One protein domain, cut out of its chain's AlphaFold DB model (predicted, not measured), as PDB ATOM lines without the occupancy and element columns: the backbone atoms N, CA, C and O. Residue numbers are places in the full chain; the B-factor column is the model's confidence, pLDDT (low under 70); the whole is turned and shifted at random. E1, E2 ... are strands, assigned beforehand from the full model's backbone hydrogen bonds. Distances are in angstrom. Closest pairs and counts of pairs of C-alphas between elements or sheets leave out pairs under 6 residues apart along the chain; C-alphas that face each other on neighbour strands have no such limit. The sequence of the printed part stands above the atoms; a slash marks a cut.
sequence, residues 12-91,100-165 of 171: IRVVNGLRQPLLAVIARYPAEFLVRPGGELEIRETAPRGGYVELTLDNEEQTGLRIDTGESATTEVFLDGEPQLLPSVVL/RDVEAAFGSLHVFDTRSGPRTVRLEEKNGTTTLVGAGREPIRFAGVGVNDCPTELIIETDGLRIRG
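This is residues 12 to 91 and 100 to 165 of the 171 residues of an uncharacterized protein of Amycolatopsis pretoriensis (UniProt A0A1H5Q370). Two twisted sheets lie face to face as a sandwich, a larger one of eight strands and a smaller one of six, and the chain passes back and forth between them. The hairpin E7 and E8 makes one end of the larger sheet, and the hairpin E10 and E11 makes the other. The printed part has 146 residues, with 14 named strands, E1 to E14 in turn along the chain, and no named helix; the class is all strand. Both sheets are mixed, in the orders E8, E7, E4, E1, E13, E14, E10, E11 and E3, E2, E6, E5, E9, E12. The whole is compact, with a radius of gyration of the C-alphas of 14.8 A, and rounded, spanning 41 by 33 by 31 A.

E1, residues 12 to 16, is an inner strand of the larger sheet. A tight link leads to the smaller sheet and the hairpin of E2, residues 22 to 26, and E3, residues 31 to 35, antiparallel at 154 degrees; N 24 and O 33, 2.8 A apart, are within hydrogen-bond range, as are the N and O pairs named below. E4, residues 40 to 45, is back in the larger sheet, antiparallel to E1 at 164 degrees, with N 14 and O 41 at 2.8 A. The hairpin of E5, residues 52 to 57, and E6, residues 64 to 69, belongs to the smaller sheet, antiparallel at 167 degrees, with N 56 and O 66 at 2.9 A. E6 is parallel to E2 at 24 degrees, with N 67 and O 25 at 2.8 A. The hairpin of E7, residues 75 to 79, and the edge strand E8, residues 82 to 84, is in the larger sheet, antiparallel at 133 degrees, with N 84 and O 77 at 2.8 A. E7 is antiparallel to E4 at 166 degrees, with N 44 and O 76 at 2.8 A. After the cut, E9, residues 108 to 113, is parallel to E5 at 11 degrees, with N 55 and O 110 at 2.8 A. The hairpin of E10, residues 120 to 125, and the edge strand E11, residues 128 to 133, is antiparallel at 163 degrees, with N 123 and O 130 at 2.8 A. E12, residues 140 to 142, is an edge strand of the smaller sheet, antiparallel to E9 at 157 degrees, with N 142 and O 109 at 2.8 A. The hairpin of E13, residues 152 to 157, and E14, residues 160 to 164, is antiparallel at 159 degrees, with N 155 and O 162 at 2.8 A. E13 is parallel to E1 at 20 degrees, with N 15 and O 154 at 2.8 A, and E14 is parallel to E10 at 8 degrees, with N 163 and O 122 at 2.8 A. Between the sheets, 54 pairs of C-alphas are within 10 A, and the strands of the one stand at 21 degrees to those of the other.

E1 begins at C-alpha 12, (134.103, 156.509, 163.829). From first to last C-alpha, E5 measures 16.5 A, E4 and E11 16.3 A each, E9 16.2 A and E6 16.1 A. E14 ends at C-alpha 164, (127.718, 162.232, 169.639).

The two C-alphas farthest apart, those of Val 90 and Asn 127, are 44.0 A apart. Residues 92 to 99 are not printed, and C-alphas 91 and 100 are 18.6 A apart across this cut. Of the links that are printed whole, none is long. The mean pLDDT of the printed part is 72.3; 57 residues are under 70, among them residues 100 to 110 and 134 to 151.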
ATOM      1  N   ILE A  12     134.472 156.516 162.414       80.31
ATOM      2  CA  ILE A  12     134.103 156.509 163.829       80.31
ATOM      3  C   ILE A  12     135.316 156.975 164.615       80.31
ATOM      4  O   ILE A  12     136.435 156.547 164.339       80.31
ATOM      5  N   ARG A  13     135.081 157.827 165.608       86.19
ATOM      6  CA  ARG A  13     136.097 158.250 166.564       86.19
ATOM      7  C   ARG A  13     135.737 157.739 167.946       86.19
ATOM      8  O   ARG A  13     134.685 158.075 168.480       86.19
ATOM      9  N   VAL A  14     136.615 156.941 168.528       87.75
ATOM     10  CA  VAL A  14     136.516 156.491 169.914       87.75
ATOM     11  C   VAL A  14     137.398 157.386 170.767       87.75
ATOM     12  O   VAL A  14     138.585 157.518 170.495       87.75
ATOM     13  N   VAL A  15     136.830 157.971 171.814       90.12
ATOM     14  CA  VAL A  15     137.532 158.832 172.767       90.12
ATOM     15  C   VAL A  15     137.575 158.136 174.119       90.12
ATOM     16  O   VAL A  15     136.541 157.728 174.660       90.12
ATOM     17  N   ASN A  16     138.773 158.018 174.691       90.62
ATOM     18  CA  ASN A  16     138.935 157.452 176.022       90.62
ATOM     19  C   ASN A  16     138.662 158.515 177.102       90.62
ATOM     20  O   ASN A  16     139.544 159.294 177.461       90.62
ATOM     21  N   GLY A  17     137.446 158.526 177.654       87.19
ATOM     22  CA  GLY A  17     137.061 159.368 178.794       87.19
ATOM     23  C   GLY A  17     137.410 158.774 180.166       87.19
ATOM     24  O   GLY A  17     137.043 159.344 181.196       87.19
ATOM     25  N   LEU A  18     138.092 157.627 180.213       86.38
ATOM     26  CA  LEU A  18     138.495 156.970 181.453       86.38
ATOM     27  C   LEU A  18     139.773 157.593 182.019       86.38
ATOM     28  O   LEU A  18     140.562 158.235 181.331       86.38
ATOM     29  N   ARG A  19     140.019 157.335 183.306       88.50
ATOM     30  CA  ARG A  19     141.285 157.697 183.971       88.50
ATOM     31  C   ARG A  19     142.431 156.736 183.653       88.50
ATOM     32  O   ARG A  19     143.581 157.047 183.950       88.50
ATOM     33  N   GLN A  20     142.113 155.578 183.086       87.25
ATOM     34  CA  GLN A  20     143.055 154.519 182.744       87.25
ATOM     35  C   GLN A  20     143.123 154.333 181.224       87.25
ATOM     36  O   GLN A  20     142.162 154.677 180.530       87.25
ATOM     37  N   PRO A  21     144.245 153.825 180.684       89.31
ATOM     38  CA  PRO A  21     144.322 153.472 179.274       89.31
ATOM     39  C   PRO A  21     143.224 152.479 178.871       89.31
ATOM     40  O   PRO A  21     142.889 151.576 179.635       89.31
ATOM     41  N   LEU A  22     142.694 152.658 177.666       88.50
ATOM     42  CA  LEU A  22     141.716 151.782 177.028       88.50
ATOM     43  C   LEU A  22     142.455 150.924 176.000       88.50
ATOM     44  O   LEU A  22     143.090 151.465 175.093       88.50
ATOM     45  N   LEU A  23     142.378 149.601 176.131       90.19
ATOM     46  CA  LEU A  23     142.928 148.687 175.131       90.19
ATOM     47  C   LEU A  23     141.886 148.467 174.034       90.19
ATOM     48  O   LEU A  23     140.860 147.848 174.288       90.19
ATOM     49  N   ALA A  24     142.142 148.952 172.825       88.25
ATOM     50  CA  ALA A  24     141.284 148.732 171.670       88.25
ATOM     51  C   ALA A  24     141.884 147.667 170.743       88.25
ATOM     52  O   ALA A  24     143.041 147.767 170.345       88.25
ATOM     53  N   VAL A  25     141.096 146.663 170.376       85.00
ATOM     54  CA  VAL A  25     141.503 145.548 169.519       85.00
ATOM     55  C   VAL A  25     140.633 145.538 168.277       85.00
ATOM     56  O   VAL A  25     139.418 145.372 168.372       85.00
ATOM     57  N   ILE A  26     141.244 145.658 167.102       80.38
ATOM     58  CA  ILE A  26     140.514 145.498 165.844       80.38
ATOM     59  C   ILE A  26     140.509 144.016 165.495       80.38
ATOM     60  O   ILE A  26     141.498 143.447 165.063       80.38
ATOM     61  N   ALA A  27     139.388 143.343 165.694       75.50
ATOM     62  CA  ALA A  27     139.321 141.891 165.616       75.50
ATOM     63  C   ALA A  27     139.679 141.315 164.238       75.50
ATOM     64  O   ALA A  27     140.195 140.199 164.141       75.50
ATOM     65  N   ARG A  28     139.379 142.061 163.169       72.94
ATOM     66  CA  ARG A  28     139.681 141.668 161.785       72.94
ATOM     67  C   ARG A  28     141.179 141.692 161.482       72.94
ATOM     68  O   ARG A  28     141.651 140.867 160.708       72.94
ATOM     69  N   TYR A  29     141.903 142.615 162.101       72.38
ATOM     70  CA  TYR A  29     143.341 142.792 161.966       72.38
ATOM     71  C   TYR A  29     143.879 142.748 163.384       72.38
ATOM     72  O   TYR A  29     143.867 143.816 163.975       72.38
ATOM     73  N   PRO A  30     144.243 141.579 163.953       70.88
ATOM     74  CA  PRO A  30     144.503 141.396 165.389       70.88
ATOM     75  C   PRO A  30     145.631 142.321 165.869       70.88
ATOM     76  O   PRO A  30     146.792 141.939 165.972       70.88
ATOM     77  N   ALA A  31     145.263 143.573 166.081       81.94
ATOM     78  CA  ALA A  31     146.093 144.743 166.229       81.94
ATOM     79  C   ALA A  31     145.497 145.506 167.394       81.94
ATOM     80  O   ALA A  31     144.278 145.700 167.492       81.94
ATOM     81  N   GLU A  32     146.394 145.879 168.287       89.50
ATOM     82  CA  GLU A  32     146.073 146.401 169.594       89.50
ATOM     83  C   GLU A  32     146.538 147.847 169.665       89.50
ATOM     84  O   GLU A  32     147.678 148.175 169.331       89.50
ATOM     85  N   PHE A  33     145.644 148.712 170.118       91.19
ATOM     86  CA  PHE A  33     145.876 150.135 170.264       91.19
ATOM     87  C   PHE A  33     145.606 150.519 171.707       91.19
ATOM     88  O   PHE A  33     144.505 150.334 172.221       91.19
ATOM     89  N   LEU A  34     146.618 151.068 172.372       93.06
ATOM     90  CA  LEU A  34     146.475 151.556 173.733       93.06
ATOM     91  C   LEU A  34     146.100 153.039 173.705       93.06
ATOM     92  O   LEU A  34     146.968 153.908 173.604       93.06
ATOM     93  N   VAL A  35     144.804 153.327 173.806       91.94
ATOM     94  CA  VAL A  35     144.277 154.695 173.804       91.94
ATOM     95  C   VAL A  35     144.454 155.290 175.197       91.94
ATOM     96  O   VAL A  35     143.860 154.830 176.178       91.94
ATOM     97  N   ARG A  36     145.304 156.308 175.321       93.88
ATOM     98  CA  ARG A  36     145.584 156.961 176.611       93.88
ATOM     99  C   ARG A  36     144.358 157.730 177.122       93.88
ATOM    100  O   ARG A  36     143.495 158.069 176.319       93.88
ATOM    101  N   PRO A  37     144.272 158.037 178.428       91.69
ATOM    102  CA  PRO A  37     143.257 158.954 178.947       91.69
ATOM    103  C   PRO A  37     143.212 160.264 178.148       91.69
ATOM    104  O   PRO A  37     144.239 160.926 177.999       91.69
ATOM    105  N   GLY A  38     142.037 160.617 177.624       91.81
ATOM    106  CA  GLY A  38     141.817 161.780 176.757       91.81
ATOM    107  C   GLY A  38     142.271 161.620 175.303       91.81
ATOM    108  O   GLY A  38     142.019 162.520 174.509       91.81
ATOM    109  N   GLY A  39     142.925 160.508 174.958       94.00
ATOM    110  CA  GLY A  39     143.324 160.183 173.591       94.00
ATOM    111  C   GLY A  39     142.170 159.639 172.755       94.00
ATOM    112  O   GLY A  39     141.092 159.307 173.271       94.00
ATOM    113  N   GLU A  40     142.423 159.517 171.457       94.38
ATOM    114  CA  GLU A  40     141.432 159.087 170.477       94.38
ATOM    115  C   GLU A  40     141.950 158.014 169.520       94.38
ATOM    116  O   GLU A  40     143.107 158.005 169.103       94.38
ATOM    117  N   LEU A  41     141.049 157.109 169.147       91.50
ATOM    118  CA  LEU A  41     141.232 156.138 168.081       91.50
ATOM    119  C   LEU A  41     140.194 156.418 167.000       91.50
ATOM    120  O   LEU A  41     138.993 156.268 167.225       91.50
ATOM    121  N   GLU A  42     140.649 156.814 165.822       88.94
ATOM    122  CA  GLU A  42     139.790 157.041 164.670       88.94
ATOM    123  C   GLU A  42     139.928 155.888 163.677       88.94
ATOM    124  O   GLU A  42     141.031 155.490 163.303       88.94
ATOM    125  N   ILE A  43     138.794 155.351 163.242       83.12
ATOM    126  CA  ILE A  43     138.721 154.247 162.289       83.12
ATOM    127  C   ILE A  43     137.986 154.758 161.072       83.12
ATOM    128  O   ILE A  43     136.831 155.177 161.173       83.12
ATOM    129  N   ARG A  44     138.663 154.718 159.927       80.19
ATOM    130  CA  ARG A  44     138.096 155.072 158.630       80.19
ATOM    131  C   ARG A  44     137.935 153.819 157.799       80.19
ATOM    132  O   ARG A  44     138.885 153.080 157.567       80.19
ATOM    133  N   GLU A  45     136.731 153.597 157.309       71.62
ATOM    134  CA  GLU A  45     136.441 152.530 156.374       71.62
ATOM    135  C   GLU A  45     136.087 153.106 155.009       71.62
ATOM    136  O   GLU A  45     135.129 153.868 154.834       71.62
ATOM    137  N   THR A  46     136.834 152.678 153.996       59.16
ATOM    138  CA  THR A  46     136.438 152.865 152.602       59.16
ATOM    139  C   THR A  46     135.528 151.699 152.199       59.16
ATOM    140  O   THR A  46     135.935 150.773 151.505       59.16
ATOM    141  N   ALA A  47     134.279 151.702 152.674       47.69
ATOM    142  CA  ALA A  47     133.350 150.598 152.415       47.69
ATOM    143  C   ALA A  47     132.485 150.797 151.141       47.69
ATOM    144  O   ALA A  47     131.947 151.894 150.906       47.69
ATOM    145  N   PRO A  48     132.251 149.732 150.339       46.53
ATOM    146  CA  PRO A  48     131.079 149.641 149.468       46.53
ATOM    147  C   PRO A  48     129.771 149.579 150.296       46.53
ATOM    148  O   PRO A  48     129.782 149.597 151.526       46.53
ATOM    149  N   ARG A  49     128.606 149.615 149.634       44.97
ATOM    150  CA  ARG A  49     127.283 149.696 150.294       44.97
ATOM    151  C   ARG A  49     127.059 148.467 151.204       44.97
ATOM    152  O   ARG A  49     126.908 147.382 150.665       44.97
ATOM    153  N   GLY A  50     127.006 148.643 152.533       49.78
ATOM    154  CA  GLY A  50     126.556 147.595 153.473       49.78
ATOM    155  C   GLY A  50     127.439 147.293 154.696       49.78
ATOM    156  O   GLY A  50     127.075 146.416 155.470       49.78
ATOM    157  N   GLY A  51     128.565 147.988 154.899       54.19
ATOM    158  CA  GLY A  51     129.434 147.766 156.068       54.19
ATOM    159  C   GLY A  51     128.778 148.099 157.420       54.19
ATOM    160  O   GLY A  51     127.873 148.937 157.490       54.19
ATOM    161  N   TYR A  52     129.272 147.452 158.479       61.16
ATOM    162  CA  TYR A  52     128.937 147.717 159.880       61.16
ATOM    163  C   TYR A  52     130.216 147.804 160.720       61.16
ATOM    164  O   TYR A  52     131.239 147.220 160.351       61.16
ATOM    165  N   VAL A  53     130.136 148.499 161.854       65.94
ATOM    166  CA  VAL A  53     131.150 148.433 162.913       65.94
ATOM    167  C   VAL A  53     130.466 147.987 164.194       65.94
ATOM    168  O   VAL A  53     129.491 148.596 164.626       65.94
ATOM    169  N   GLU A  54     130.956 146.909 164.784       72.00
ATOM    170  CA  GLU A  54     130.530 146.417 166.085       72.00
ATOM    171  C   GLU A  54     131.605 146.727 167.122       72.00
ATOM    172  O   GLU A  54     132.797 146.531 166.889       72.00
ATOM    173  N   LEU A  55     131.170 147.239 168.267       74.31
ATOM    174  CA  LEU A  55     132.010 147.624 169.382       74.31
ATOM    175  C   LEU A  55     131.551 146.890 170.625       74.31
ATOM    176  O   LEU A  55     130.428 147.098 171.076       74.31
ATOM    177  N   THR A  56     132.426 146.076 171.200       75.81
ATOM    178  CA  THR A  56     132.169 145.403 172.474       75.81
ATOM    179  C   THR A  56     133.074 145.989 173.546       75.81
ATOM    180  O   THR A  56     134.295 145.964 173.406       75.81
ATOM    181  N   LEU A  57     132.477 146.554 174.597       76.19
ATOM    182  CA  LEU A  57     133.182 147.044 175.778       76.19
ATOM    183  C   LEU A  57     133.178 145.961 176.854       76.19
ATOM    184  O   LEU A  57     132.106 145.535 177.295       76.19
ATOM    185  N   ASP A  58     134.367 145.562 177.291       72.38
ATOM    186  CA  ASP A  58     134.587 144.503 178.276       72.38
ATOM    187  C   ASP A  58     134.766 145.041 179.715       72.38
ATOM    188  O   ASP A  58     134.817 146.248 179.964       72.38
ATOM    189  N   ASN A  59     134.800 144.100 180.667       58.84
ATOM    190  CA  ASN A  59     134.790 144.236 182.136       58.84
ATOM    191  C   ASN A  59     135.698 145.350 182.737       58.84
ATOM    192  O   ASN A  59     136.780 145.657 182.249       58.84
ATOM    193  N   GLU A  60     135.230 145.913 183.859       50.00
ATOM    194  CA  GLU A  60     135.808 146.964 184.715       50.00
ATOM    195  C   GLU A  60     137.296 146.831 185.112       50.00
ATOM    196  O   GLU A  60     137.945 147.865 185.274       50.00
ATOM    197  N   GLU A  61     137.872 145.629 185.252       49.12
ATOM    198  CA  GLU A  61     139.287 145.485 185.673       49.12
ATOM    199  C   GLU A  61     140.300 145.818 184.561       49.12
ATOM    200  O   GLU A  61     141.408 146.280 184.839       49.12
ATOM    201  N   GLN A  62     139.912 145.632 183.298       55.72
ATOM    202  CA  GLN A  62     140.658 146.042 182.110       55.72
ATOM    203  C   GLN A  62     139.633 146.441 181.059       55.72
ATOM    204  O   GLN A  62     139.110 145.582 180.353       55.72
ATOM    205  N   THR A  63     139.311 147.734 180.964       64.69
ATOM    206  CA  THR A  63     138.376 148.177 179.928       64.69
ATOM    207  C   THR A  63     139.010 147.908 178.565       64.69
ATOM    208  O   THR A  63     139.955 148.585 178.152       64.69
ATOM    209  N   GLY A  64     138.519 146.859 177.915       76.38
ATOM    210  CA  GLY A  64     138.842 146.479 176.554       76.38
ATOM    211  C   GLY A  64     137.747 146.969 175.621       76.38
ATOM    212  O   GLY A  64     136.570 146.970 175.980       76.38
ATOM    213  N   LEU A  65     138.136 147.405 174.432       82.19
ATOM    214  CA  LEU A  65     137.241 147.696 173.332       82.19
ATOM    215  C   LEU A  65     137.578 146.754 172.184       82.19
ATOM    216  O   LEU A  65     138.612 146.896 171.542       82.19
ATOM    217  N   ARG A  66     136.692 145.817 171.886       81.12
ATOM    218  CA  ARG A  66     136.794 145.004 170.681       81.12
ATOM    219  C   ARG A  66     136.031 145.671 169.547       81.12
ATOM    220  O   ARG A  66     134.897 146.095 169.746       81.12
ATOM    221  N   ILE A  67     136.655 145.743 168.377       78.00
ATOM    222  CA  ILE A  67     136.123 146.395 167.185       78.00
ATOM    223  C   ILE A  67     136.076 145.386 166.047       78.00
ATOM    224  O   ILE A  67     137.111 144.997 165.502       78.00
ATOM    225  N   ASP A  68     134.876 144.960 165.680       74.88
ATOM    226  CA  ASP A  68     134.638 144.100 164.529       74.88
ATOM    227  C   ASP A  68     134.136 144.976 163.375       74.88
ATOM    228  O   ASP A  68     133.122 145.662 163.488       74.88
ATOM    229  N   THR A  69     134.868 144.991 162.258       66.62
ATOM    230  CA  THR A  69     134.461 145.730 161.057       66.62
ATOM    231  C   THR A  69     134.020 144.772 159.954       66.62
ATOM    232  O   THR A  69     134.605 143.697 159.777       66.62
ATOM    233  N   GLY A  70     132.948 145.136 159.243       58.06
ATOM    234  CA  GLY A  70     132.341 144.322 158.185       58.06
ATOM    235  C   GLY A  70     133.203 144.178 156.923       58.06
ATOM    236  O   GLY A  70     134.368 144.575 156.885       58.06
ATOM    237  N   GLU A  71     132.621 143.601 155.861       52.84
ATOM    238  CA  GLU A  71     133.244 143.378 154.540       52.84
ATOM    239  C   GLU A  71     133.609 144.704 153.829       52.84
ATOM    240  O   GLU A  71     132.968 145.155 152.883       52.84
ATOM    241  N   SER A  72     134.651 145.370 154.318       53.06
ATOM    242  CA  SER A  72     135.242 146.586 153.758       53.06
ATOM    243  C   SER A  72     136.523 146.257 152.981       53.06
ATOM    244  O   SER A  72     137.250 145.323 153.343       53.06
ATOM    245  N   ALA A  73     136.785 147.030 151.920       51.53
ATOM    246  CA  ALA A  73     137.948 146.899 151.040       51.53
ATOM    247  C   ALA A  73     139.225 147.543 151.618       51.53
ATOM    248  O   ALA A  73     140.321 147.093 151.296       51.53
ATOM    249  N   THR A  74     139.091 148.547 152.491       68.00
ATOM    250  CA  THR A  74     140.218 149.204 153.175       68.00
ATOM    251  C   THR A  74     139.769 149.783 154.513       68.00
ATOM    252  O   THR A  74     138.801 150.546 154.580       68.00
ATOM    253  N   THR A  75     140.492 149.428 155.571       75.62
ATOM    254  CA  THR A  75     140.353 149.999 156.915       75.62
ATOM    255  C   THR A  75     141.630 150.782 157.213       75.62
ATOM    256  O   THR A  75     142.725 150.241 157.084       75.62
ATOM    257  N   GLU A  76     141.496 152.048 157.591       82.50
ATOM    258  CA  GLU A  76     142.586 152.899 158.065       82.50
ATOM    259  C   GLU A  76     142.343 153.228 159.537       82.50
ATOM    260  O   GLU A  76     141.202 153.431 159.960       82.50
ATOM    261  N   VAL A  77     143.416 153.285 160.318       86.56
ATOM    262  CA  VAL A  77     143.350 153.537 161.759       86.56
ATOM    263  C   VAL A  77     144.292 154.669 162.093       86.56
ATOM    264  O   VAL A  77     145.425 154.688 161.619       86.56
ATOM    265  N   PHE A  78     143.826 155.596 162.915       91.50
ATOM    266  CA  PHE A  78     144.606 156.717 163.408       91.50
ATOM    267  C   PHE A  78     144.540 156.713 164.931       91.50
ATOM    268  O   PHE A  78     143.453 156.635 165.502       91.50
ATOM    269  N   LEU A  79     145.694 156.794 165.584       94.38
ATOM    270  CA  LEU A  79     145.807 156.941 167.031       94.38
ATOM    271  C   LEU A  79     146.305 158.354 167.307       94.38
ATOM    272  O   LEU A  79     147.389 158.711 166.852       94.38
ATOM    273  N   ASP A  80     145.499 159.159 167.997       94.50
ATOM    274  CA  ASP A  80     145.780 160.577 168.257       94.50
ATOM    275  C   ASP A  80     146.129 161.362 166.969       94.50
ATOM    276  O   ASP A  80     147.021 162.209 166.943       94.50
ATOM    277  N   GLY A  81     145.437 161.043 165.868       90.44
ATOM    278  CA  GLY A  81     145.649 161.637 164.543       90.44
ATOM    279  C   GLY A  81     146.781 161.016 163.714       90.44
ATOM    280  O   GLY A  81     146.856 161.278 162.513       90.44
ATOM    281  N   GLU A  82     147.612 160.150 164.300       93.69
ATOM    282  CA  GLU A  82     148.738 159.517 163.609       93.69
ATOM    283  C   GLU A  82     148.334 158.186 162.957       93.69
ATOM    284  O   GLU A  82     147.787 157.312 163.642       93.69
ATOM    285  N   PRO A  83     148.617 157.980 161.655       91.44
ATOM    286  CA  PRO A  83     148.235 156.765 160.946       91.44
ATOM    287  C   PRO A  83     148.950 155.539 161.515       91.44
ATOM    288  O   PRO A  83     150.161 155.537 161.731       91.44
ATOM    289  N   GLN A  84     148.190 154.467 161.709       90.94
ATOM    290  CA  GLN A  84     148.668 153.197 162.226       90.94
ATOM    291  C   GLN A  84     148.683 152.140 161.126       90.94
ATOM    292  O   GLN A  84     147.740 152.005 160.344       90.94
ATOM    293  N   LEU A  85     149.761 151.360 161.080       83.56
ATOM    294  CA  LEU A  85     149.880 150.254 160.140       83.56
ATOM    295  C   LEU A  85     149.081 149.057 160.647       83.56
ATOM    296  O   LEU A  85     149.348 148.531 161.728       83.56
ATOM    297  N   LEU A  86     148.132 148.603 159.833       77.75
ATOM    298  CA  LEU A  86     147.445 147.344 160.068       77.75
ATOM    299  C   LEU A  86     148.191 146.189 159.392       77.75
ATOM    300  O   LEU A  86     148.692 146.349 158.273       77.75
ATOM    301  N   PRO A  87     148.259 145.010 160.034       73.44
ATOM    302  CA  PRO A  87     148.776 143.817 159.384       73.44
ATOM    303  C   PRO A  87     147.921 143.474 158.159       73.44
ATOM    304  O   PRO A  87     146.698 143.596 158.180       73.44
ATOM    305  N   SER A  88     148.552 143.015 157.078       64.88
ATOM    306  CA  SER A  88     147.814 142.523 155.912       64.88
ATOM    307  C   SER A  88     147.118 141.205 156.251       64.88
ATOM    308  O   SER A  88     147.765 140.259 156.696       64.88
ATOM    309  N   VAL A  89     145.809 141.126 156.007       61.91
ATOM    310  CA  VAL A  89     145.017 139.904 156.192       61.91
ATOM    311  C   VAL A  89     144.408 139.513 154.851       61.91
ATOM    312  O   VAL A  89     143.699 140.304 154.230       61.91
ATOM    313  N   VAL A  90     144.693 138.292 154.393       53.22
ATOM    314  CA  VAL A  90     143.998 137.688 153.250       53.22
ATOM    315  C   VAL A  90     142.685 137.121 153.774       53.22
ATOM    316  O   VAL A  90     142.684 136.296 154.685       53.22
ATOM    317  N   LEU A  91     141.568 137.601 153.235       51.84
ATOM    318  CA  LEU A  91     140.241 137.162 153.654       51.84
ATOM    319  C   LEU A  91     140.020 135.725 153.188       51.84
ATOM    320  O   LEU A  91     139.974 135.465 151.987       51.84
ATOM    321  N   ARG A 100     122.452 136.677 158.770       38.81
ATOM    322  CA  ARG A 100     122.008 136.808 157.365       38.81
ATOM    323  C   ARG A 100     120.656 137.518 157.199       38.81
ATOM    324  O   ARG A 100     120.355 137.943 156.091       38.81
ATOM    325  N   ASP A 101     119.896 137.697 158.282       38.00
ATOM    326  CA  ASP A 101     118.487 138.122 158.211       38.00
ATOM    327  C   ASP A 101     118.189 139.505 158.810       38.00
ATOM    328  O   ASP A 101     117.031 139.913 158.887       38.00
ATOM    329  N   VAL A 102     119.207 140.267 159.211       41.84
ATOM    330  CA  VAL A 102     119.024 141.698 159.483       41.84
ATOM    331  C   VAL A 102     119.520 142.411 158.245       41.84
ATOM    332  O   VAL A 102     120.719 142.387 157.978       41.84
ATOM    333  N   GLU A 103     118.593 142.965 157.457       40.53
ATOM    334  CA  GLU A 103     118.897 143.788 156.286       40.53
ATOM    335  C   GLU A 103     120.167 144.599 156.547       40.53
ATOM    336  O   GLU A 103     120.225 145.380 157.501       40.53
ATOM    337  N   ALA A 104     121.191 144.389 155.716       41.19
ATOM    338  CA  ALA A 104     122.393 145.209 155.654       41.19
ATOM    339  C   ALA A 104     122.014 146.617 155.153       41.19
ATOM    340  O   ALA A 104     122.411 147.073 154.080       41.19
ATOM    341  N   ALA A 105     121.172 147.302 155.919       37.69
ATOM    342  CA  ALA A 105     120.781 148.673 155.736       37.69
ATOM    343  C   ALA A 105     121.935 149.532 156.264       37.69
ATOM    344  O   ALA A 105     122.058 149.804 157.452       37.69
ATOM    345  N   PHE A 106     122.826 149.875 155.334       42.06
ATOM    346  CA  PHE A 106     123.690 151.056 155.307       42.06
ATOM    347  C   PHE A 106     124.298 151.542 156.643       42.06
ATOM    348  O   PHE A 106     123.678 152.320 157.357       42.06
ATOM    349  N   GLY A 107     125.583 151.248 156.890       50.19
ATOM    350  CA  GLY A 107     126.431 152.057 157.784       50.19
ATOM    351  C   GLY A 107     125.972 152.105 159.244       50.19
ATOM    352  O   GLY A 107     125.933 153.186 159.831       50.19
ATOM    353  N   SER A 108     125.601 150.954 159.806       60.31
ATOM    354  CA  SER A 108     125.185 150.838 161.207       60.31
ATOM    355  C   SER A 108     126.378 150.592 162.137       60.31
ATOM    356  O   SER A 108     127.309 149.854 161.812       60.31
ATOM    357  N   LEU A 109     126.336 151.226 163.307       68.06
ATOM    358  CA  LEU A 109     127.240 151.020 164.427       68.06
ATOM    359  C   LEU A 109     126.491 150.261 165.528       68.06
ATOM    360  O   LEU A 109     125.458 150.707 166.024       68.06
ATOM    361  N   HIS A 110     127.027 149.125 165.944       69.94
ATOM    362  CA  HIS A 110     126.468 148.328 167.032       69.94
ATOM    363  C   HIS A 110     127.378 148.472 168.241       69.94
ATOM    364  O   HIS A 110     128.577 148.243 168.127       69.94
ATOM    365  N   VAL A 111     126.833 148.879 169.388       74.06
ATOM    366  CA  VAL A 111     127.618 149.039 170.615       74.06
ATOM    367  C   VAL A 111     127.064 148.139 171.710       74.06
ATOM    368  O   VAL A 111     125.944 148.312 172.188       74.06
ATOM    369  N   PHE A 112     127.883 147.182 172.120       74.12
ATOM    370  CA  PHE A 112     127.632 146.232 173.186       74.12
ATOM    371  C   PHE A 112     128.470 146.631 174.391       74.12
ATOM    372  O   PHE A 112     129.665 146.362 174.462       74.12
ATOM    373  N   ASP A 113     127.847 147.270 175.372       74.50
ATOM    374  CA  ASP A 113     128.487 147.429 176.669       74.50
ATOM    375  C   ASP A 113     128.248 146.154 177.490       74.50
ATOM    376  O   ASP A 113     127.100 145.736 177.671       74.50
ATOM    377  N   THR A 114     129.295 145.485 177.971       71.56
ATOM    378  CA  THR A 114     129.171 144.250 178.773       71.56
ATOM    379  C   THR A 114     129.564 144.435 180.244       71.56
ATOM    380  O   THR A 114     129.366 143.520 181.045       71.56
ATOM    381  N   ARG A 115     129.973 145.649 180.650       74.25
ATOM    382  CA  ARG A 115     130.370 146.005 182.029       74.25
ATOM    383  C   ARG A 115     129.256 145.795 183.064       74.25
ATOM    384  O   ARG A 115     128.077 145.948 182.758       74.25
ATOM    385  N   SER A 116     129.570 145.458 184.306       67.38
ATOM    386  CA  SER A 116     128.555 145.341 185.365       67.38
ATOM    387  C   SER A 116     127.968 146.701 185.787       67.38
ATOM    388  O   SER A 116     128.546 147.747 185.526       67.38
ATOM    389  N   GLY A 117     126.801 146.696 186.447       67.31
ATOM    390  CA  GLY A 117     126.246 147.879 187.126       67.31
ATOM    391  C   GLY A 117     125.221 148.717 186.339       67.31
ATOM    392  O   GLY A 117     124.911 148.415 185.186       67.31
ATOM    393  N   PRO A 118     124.624 149.741 186.987       60.94
ATOM    394  CA  PRO A 118     123.720 150.683 186.334       60.94
ATOM    395  C   PRO A 118     124.490 151.521 185.313       60.94
ATOM    396  O   PRO A 118     125.500 152.136 185.647       60.94
ATOM    397  N   ARG A 119     123.996 151.556 184.073       75.56
ATOM    398  CA  ARG A 119     124.675 152.236 182.967       75.56
ATOM    399  C   ARG A 119     123.896 153.433 182.471       75.56
ATOM    400  O   ARG A 119     122.663 153.396 182.408       75.56
ATOM    401  N   THR A 120     124.643 154.457 182.081       79.50
ATOM    402  CA  THR A 120     124.107 155.656 181.448       79.50
ATOM    403  C   THR A 120     124.526 155.698 179.984       79.50
ATOM    404  O   THR A 120     125.713 155.733 179.673       79.50
ATOM    405  N   VAL A 121     123.558 155.725 179.074       79.69
ATOM    406  CA  VAL A 121     123.806 156.013 177.658       79.69
ATOM    407  C   VAL A 121     123.372 157.443 177.391       79.69
ATOM    408  O   VAL A 121     122.207 157.785 177.594       79.69
ATOM    409  N   ARG A 122     124.304 158.286 176.954       83.88
ATOM    410  CA  ARG A 122     124.042 159.684 176.594       83.88
ATOM    411  C   ARG A 122     124.105 159.820 175.081       83.88
ATOM    412  O   ARG A 122     125.145 159.565 174.491       83.88
ATOM    413  N   LEU A 123     123.007 160.222 174.460       80.12
ATOM    414  CA  LEU A 123     122.927 160.510 173.032       80.12
ATOM    415  C   LEU A 123     122.934 162.034 172.870       80.12
ATOM    416  O   LEU A 123     121.966 162.697 173.239       80.12
ATOM    417  N   GLU A 124     124.050 162.599 172.412       80.81
ATOM    418  CA  GLU A 124     124.211 164.032 172.144       80.81
ATOM    419  C   GLU A 124     123.835 164.347 170.692       80.81
ATOM    420  O   GLU A 124     124.504 163.923 169.745       80.81
ATOM    421  N   GLU A 125     122.777 165.139 170.534       74.38
ATOM    422  CA  GLU A 125     122.218 165.582 169.261       74.38
ATOM    423  C   GLU A 125     122.364 167.101 169.091       74.38
ATOM    424  O   GLU A 125     122.626 167.843 170.038       74.38
ATOM    425  N   LYS A 126     122.091 167.603 167.878       67.88
ATOM    426  CA  LYS A 126     122.115 169.046 167.574       67.88
ATOM    427  C   LYS A 126     121.237 169.885 168.519       67.88
ATOM    428  O   LYS A 126     121.563 171.041 168.770       67.88
ATOM    429  N   ASN A 127     120.135 169.318 169.016       69.12
ATOM    430  CA  ASN A 127     119.110 170.045 169.771       69.12
ATOM    431  C   ASN A 127     119.026 169.644 171.257       69.12
ATOM    432  O   ASN A 127     118.118 170.105 171.947       69.12
ATOM    433  N   GLY A 128     119.931 168.798 171.761       76.88
ATOM    434  CA  GLY A 128     119.909 168.373 173.160       76.88
ATOM    435  C   GLY A 128     120.607 167.041 173.419       76.88
ATOM    436  O   GLY A 128     121.227 166.461 172.532       76.88
ATOM    437  N   THR A 129     120.492 166.556 174.655       83.31
ATOM    438  CA  THR A 129     121.064 165.275 175.084       83.31
ATOM    439  C   THR A 129     119.966 164.375 175.635       83.31
ATOM    440  O   THR A 129     119.310 164.728 176.617       83.31
ATOM    441  N   THR A 130     119.799 163.194 175.047       82.25
ATOM    442  CA  THR A 130     118.922 162.142 175.573       82.25
ATOM    443  C   THR A 130     119.733 161.230 176.486       82.25
ATOM    444  O   THR A 130     120.789 160.743 176.093       82.25
ATOM    445  N   THR A 131     119.262 160.997 177.712       82.69
ATOM    446  CA  THR A 131     119.942 160.124 178.683       82.69
ATOM    447  C   THR A 131     119.085 158.900 178.974       82.69
ATOM    448  O   THR A 131     117.965 159.031 179.465       82.69
ATOM    449  N   LEU A 132     119.616 157.713 178.696       75.19
ATOM    450  CA  LEU A 132     118.994 156.427 178.998       75.19
ATOM    451  C   LEU A 132     119.721 155.815 180.201       75.19
ATOM    452  O   LEU A 132     120.922 155.557 180.133       75.19
ATOM    453  N   VAL A 133     119.006 155.607 181.307       72.00
ATOM    454  CA  VAL A 133     119.558 155.057 182.557       72.00
ATOM    455  C   VAL A 133     119.043 153.640 182.760       72.00
ATOM    456  O   VAL A 133     117.856 153.379 182.580       72.00
ATOM    457  N   GLY A 134     119.925 152.727 183.165       61.16
ATOM    458  CA  GLY A 134     119.550 151.336 183.421       61.16
ATOM    459  C   GLY A 134     119.363 150.512 182.148       61.16
ATOM    460  O   GLY A 134     118.741 149.453 182.205       61.16
ATOM    461  N   ALA A 135     119.914 150.975 181.019       55.34
ATOM    462  CA  ALA A 135     120.060 150.155 179.824       55.34
ATOM    463  C   ALA A 135     120.862 148.905 180.220       55.34
ATOM    464  O   ALA A 135     122.032 149.003 180.599       55.34
ATOM    465  N   GLY A 136     120.187 147.754 180.261       53.78
ATOM    466  CA  GLY A 136     120.779 146.477 180.646       53.78
ATOM    467  C   GLY A 136     121.860 146.023 179.662       53.78
ATOM    468  O   GLY A 136     122.376 146.793 178.858       53.78
ATOM    469  N   ARG A 137     122.186 144.727 179.682       55.00
ATOM    470  CA  ARG A 137     123.138 144.088 178.747       55.00
ATOM    471  C   ARG A 137     122.681 144.091 177.275       55.00
ATOM    472  O   ARG A 137     123.250 143.365 176.466       55.00
ATOM    473  N   GLU A 138     121.625 144.822 176.939       58.53
ATOM    474  CA  GLU A 138     121.087 144.843 175.587       58.53
ATOM    475  C   GLU A 138     121.976 145.701 174.675       58.53
ATOM    476  O   GLU A 138     122.427 146.773 175.090       58.53
ATOM    477  N   PRO A 139     122.251 145.242 173.442       60.94
ATOM    478  CA  PRO A 139     122.996 146.030 172.475       60.94
ATOM    479  C   PRO A 139     122.311 147.349 172.167       60.94
ATOM    480  O   PRO A 139     121.128 147.389 171.828       60.94
ATOM    481  N   ILE A 140     123.099 148.417 172.166       65.25
ATOM    482  CA  ILE A 140     122.681 149.701 171.625       65.25
ATOM    483  C   ILE A 140     122.926 149.645 170.124       65.25
ATOM    484  O   ILE A 140     124.064 149.570 169.656       65.25
ATOM    485  N   ARG A 141     121.843 149.696 169.355       62.03
ATOM    486  CA  ARG A 141     121.921 149.850 167.905       62.03
ATOM    487  C   ARG A 141     121.953 151.334 167.584       62.03
ATOM    488  O   ARG A 141     120.995 152.053 167.865       62.03
ATOM    489  N   PHE A 142     123.050 151.791 166.998       60.78
ATOM    490  CA  PHE A 142     123.212 153.168 166.567       60.78
ATOM    491  C   PHE A 142     123.363 153.230 165.048       60.78
ATOM    492  O   PHE A 142     124.365 152.824 164.472       60.78
ATOM    493  N   ALA A 143     122.368 153.794 164.376       55.81
ATOM    494  CA  ALA A 143     122.516 154.265 163.009       55.81
ATOM    495  C   ALA A 143     122.479 155.793 163.050       55.81
ATOM    496  O   ALA A 143     121.484 156.403 163.448       55.81
ATOM    497  N   GLY A 144     123.583 156.436 162.697       53.53
ATOM    498  CA  GLY A 144     123.651 157.889 162.704       53.53
ATOM    499  C   GLY A 144     124.810 158.389 161.877       53.53
ATOM    500  O   GLY A 144     125.862 157.769 161.841       53.53
ATOM    501  N   VAL A 145     124.605 159.511 161.205       54.94
ATOM    502  CA  VAL A 145     125.654 160.230 160.483       54.94
ATOM    503  C   VAL A 145     126.314 161.168 161.487       54.94
ATOM    504  O   VAL A 145     125.625 161.727 162.340       54.94
ATOM    505  N   GLY A 146     127.627 161.366 161.447       53.34
ATOM    506  CA  GLY A 146     128.222 162.387 162.305       53.34
ATOM    507  C   GLY A 146     127.694 163.798 161.974       53.34
ATOM    508  O   GLY A 146     127.080 164.031 160.931       53.34
ATOM    509  N   VAL A 147     127.804 164.728 162.923       54.59
ATOM    510  CA  VAL A 147     127.174 166.060 162.823       54.59
ATOM    511  C   VAL A 147     128.083 167.007 162.038       54.59
ATOM    512  O   VAL A 147     129.263 167.099 162.351       54.59
ATOM    513  N   ASN A 148     127.545 167.767 161.076       55.59
ATOM    514  CA  ASN A 148     128.295 168.787 160.318       55.59
ATOM    515  C   ASN A 148     129.601 168.250 159.692       55.59
ATOM    516  O   ASN A 148     130.666 168.825 159.908       55.59
ATOM    517  N   ASP A 149     129.534 167.121 158.980       55.09
ATOM    518  CA  ASP A 149     130.690 166.448 158.357       55.09
ATOM    519  C   ASP A 149     131.776 165.942 159.335       55.09
ATOM    520  O   ASP A 149     132.809 165.429 158.903       55.09
ATOM    521  N   CYS A 150     131.550 166.025 160.651       63.53
ATOM    522  CA  CYS A 150     132.397 165.373 161.648       63.53
ATOM    523  C   CYS A 150     132.063 163.875 161.725       63.53
ATOM    524  O   CYS A 150     130.936 163.498 161.409       63.53
ATOM    525  N   PRO A 151     132.997 163.004 162.142       69.75
ATOM    526  CA  PRO A 151     132.696 161.600 162.412       69.75
ATOM    527  C   PRO A 151     131.735 161.436 163.598       69.75
ATOM    528  O   PRO A 151     131.591 162.331 164.429       69.75
ATOM    529  N   THR A 152     131.085 160.275 163.696       77.00
ATOM    530  CA  THR A 152     130.381 159.884 164.925       77.00
ATOM    531  C   THR A 152     131.409 159.669 166.033       77.00
ATOM    532  O   THR A 152     132.353 158.897 165.842       77.00
ATOM    533  N   GLU A 153     131.222 160.323 167.182       83.31
ATOM    534  CA  GLU A 153     132.112 160.169 168.338       83.31
ATOM    535  C   GLU A 153     131.490 159.255 169.394       83.31
ATOM    536  O   GLU A 153     130.313 159.381 169.744       83.31
ATOM    537  N   LEU A 154     132.308 158.353 169.924       84.38
ATOM    538  CA  LEU A 154     131.977 157.434 171.001       84.38
ATOM    539  C   LEU A 154     132.926 157.685 172.154       84.38
ATOM    540  O   LEU A 154     134.114 157.381 172.082       84.38
ATOM    541  N   ILE A 155     132.397 158.255 173.220       87.94
ATOM    542  CA  ILE A 155     133.158 158.647 174.392       87.94
ATOM    543  C   ILE A 155     132.886 157.603 175.471       87.94
ATOM    544  O   ILE A 155     131.756 157.464 175.949       87.94
ATOM    545  N   ILE A 156     133.922 156.843 175.827       86.38
ATOM    546  CA  ILE A 156     133.838 155.800 176.854       86.38
ATOM    547  C   ILE A 156     134.018 156.450 178.225       86.38
ATOM    548  O   ILE A 156     135.086 156.979 178.526       86.38
ATOM    549  N   GLU A 157     132.978 156.417 179.056       86.38
ATOM    550  CA  GLU A 157     132.955 157.048 180.378       86.38
ATOM    551  C   GLU A 157     132.931 155.992 181.489       86.38
ATOM    552  O   GLU A 157     132.600 154.825 181.268       86.38
ATOM    553  N   THR A 158     133.276 156.389 182.715       81.06
ATOM    554  CA  THR A 158     133.269 155.470 183.868       81.06
ATOM    555  C   THR A 158     131.865 154.956 184.190       81.06
ATOM    556  O   THR A 158     131.722 153.811 184.600       81.06
ATOM    557  N   ASP A 159     130.836 155.777 183.980       78.62
ATOM    558  CA  ASP A 159     129.437 155.472 184.297       78.62
ATOM    559  C   ASP A 159     128.599 155.049 183.075       78.62
ATOM    560  O   ASP A 159     127.381 154.858 183.185       78.62
ATOM    561  N   GLY A 160     129.232 154.899 181.906       80.75
ATOM    562  CA  GLY A 160     128.548 154.449 180.700       80.75
ATOM    563  C   GLY A 160     129.194 154.887 179.390       80.75
ATOM    564  O   GLY A 160     130.418 154.866 179.245       80.75
ATOM    565  N   LEU A 161     128.356 155.202 178.407       83.69
ATOM    566  CA  LEU A 161     128.747 155.526 177.038       83.69
ATOM    567  C   LEU A 161     128.064 156.819 176.613       83.69
ATOM    568  O   LEU A 161     126.857 156.988 176.793       83.69
ATOM    569  N   ARG A 162     128.818 157.697 175.964       85.69
ATOM    570  CA  ARG A 162     128.276 158.891 175.331       85.69
ATOM    571  C   ARG A 162     128.519 158.836 173.831       85.69
ATOM    572  O   ARG A 162     129.646 158.658 173.387       85.69
ATOM    573  N   ILE A 163     127.451 158.983 173.058       81.44
ATOM    574  CA  ILE A 163     127.453 158.950 171.599       81.44
ATOM    575  C   ILE A 163     127.095 160.343 171.102       81.44
ATOM    576  O   ILE A 163     126.040 160.869 171.451       81.44
ATOM    577  N   ARG A 164     127.955 160.934 170.274       81.69
ATOM    578  CA  ARG A 164     127.718 162.232 169.639       81.69
ATOM    579  C   ARG A 164     127.575 162.039 168.133       81.69
ATOM    580  O   ARG A 164     128.512 161.614 167.457       81.69
ATOM    581  N   GLY A 165     126.390 162.341 167.602       73.00
ATOM    582  CA  GLY A 165     126.045 162.105 166.198       73.00
ATOM    583  C   GLY A 165     124.632 162.581 165.840       73.00
ATOM    584  O   GLY A 165     123.807 162.828 166.713       73.00
TER     585      GLY A 165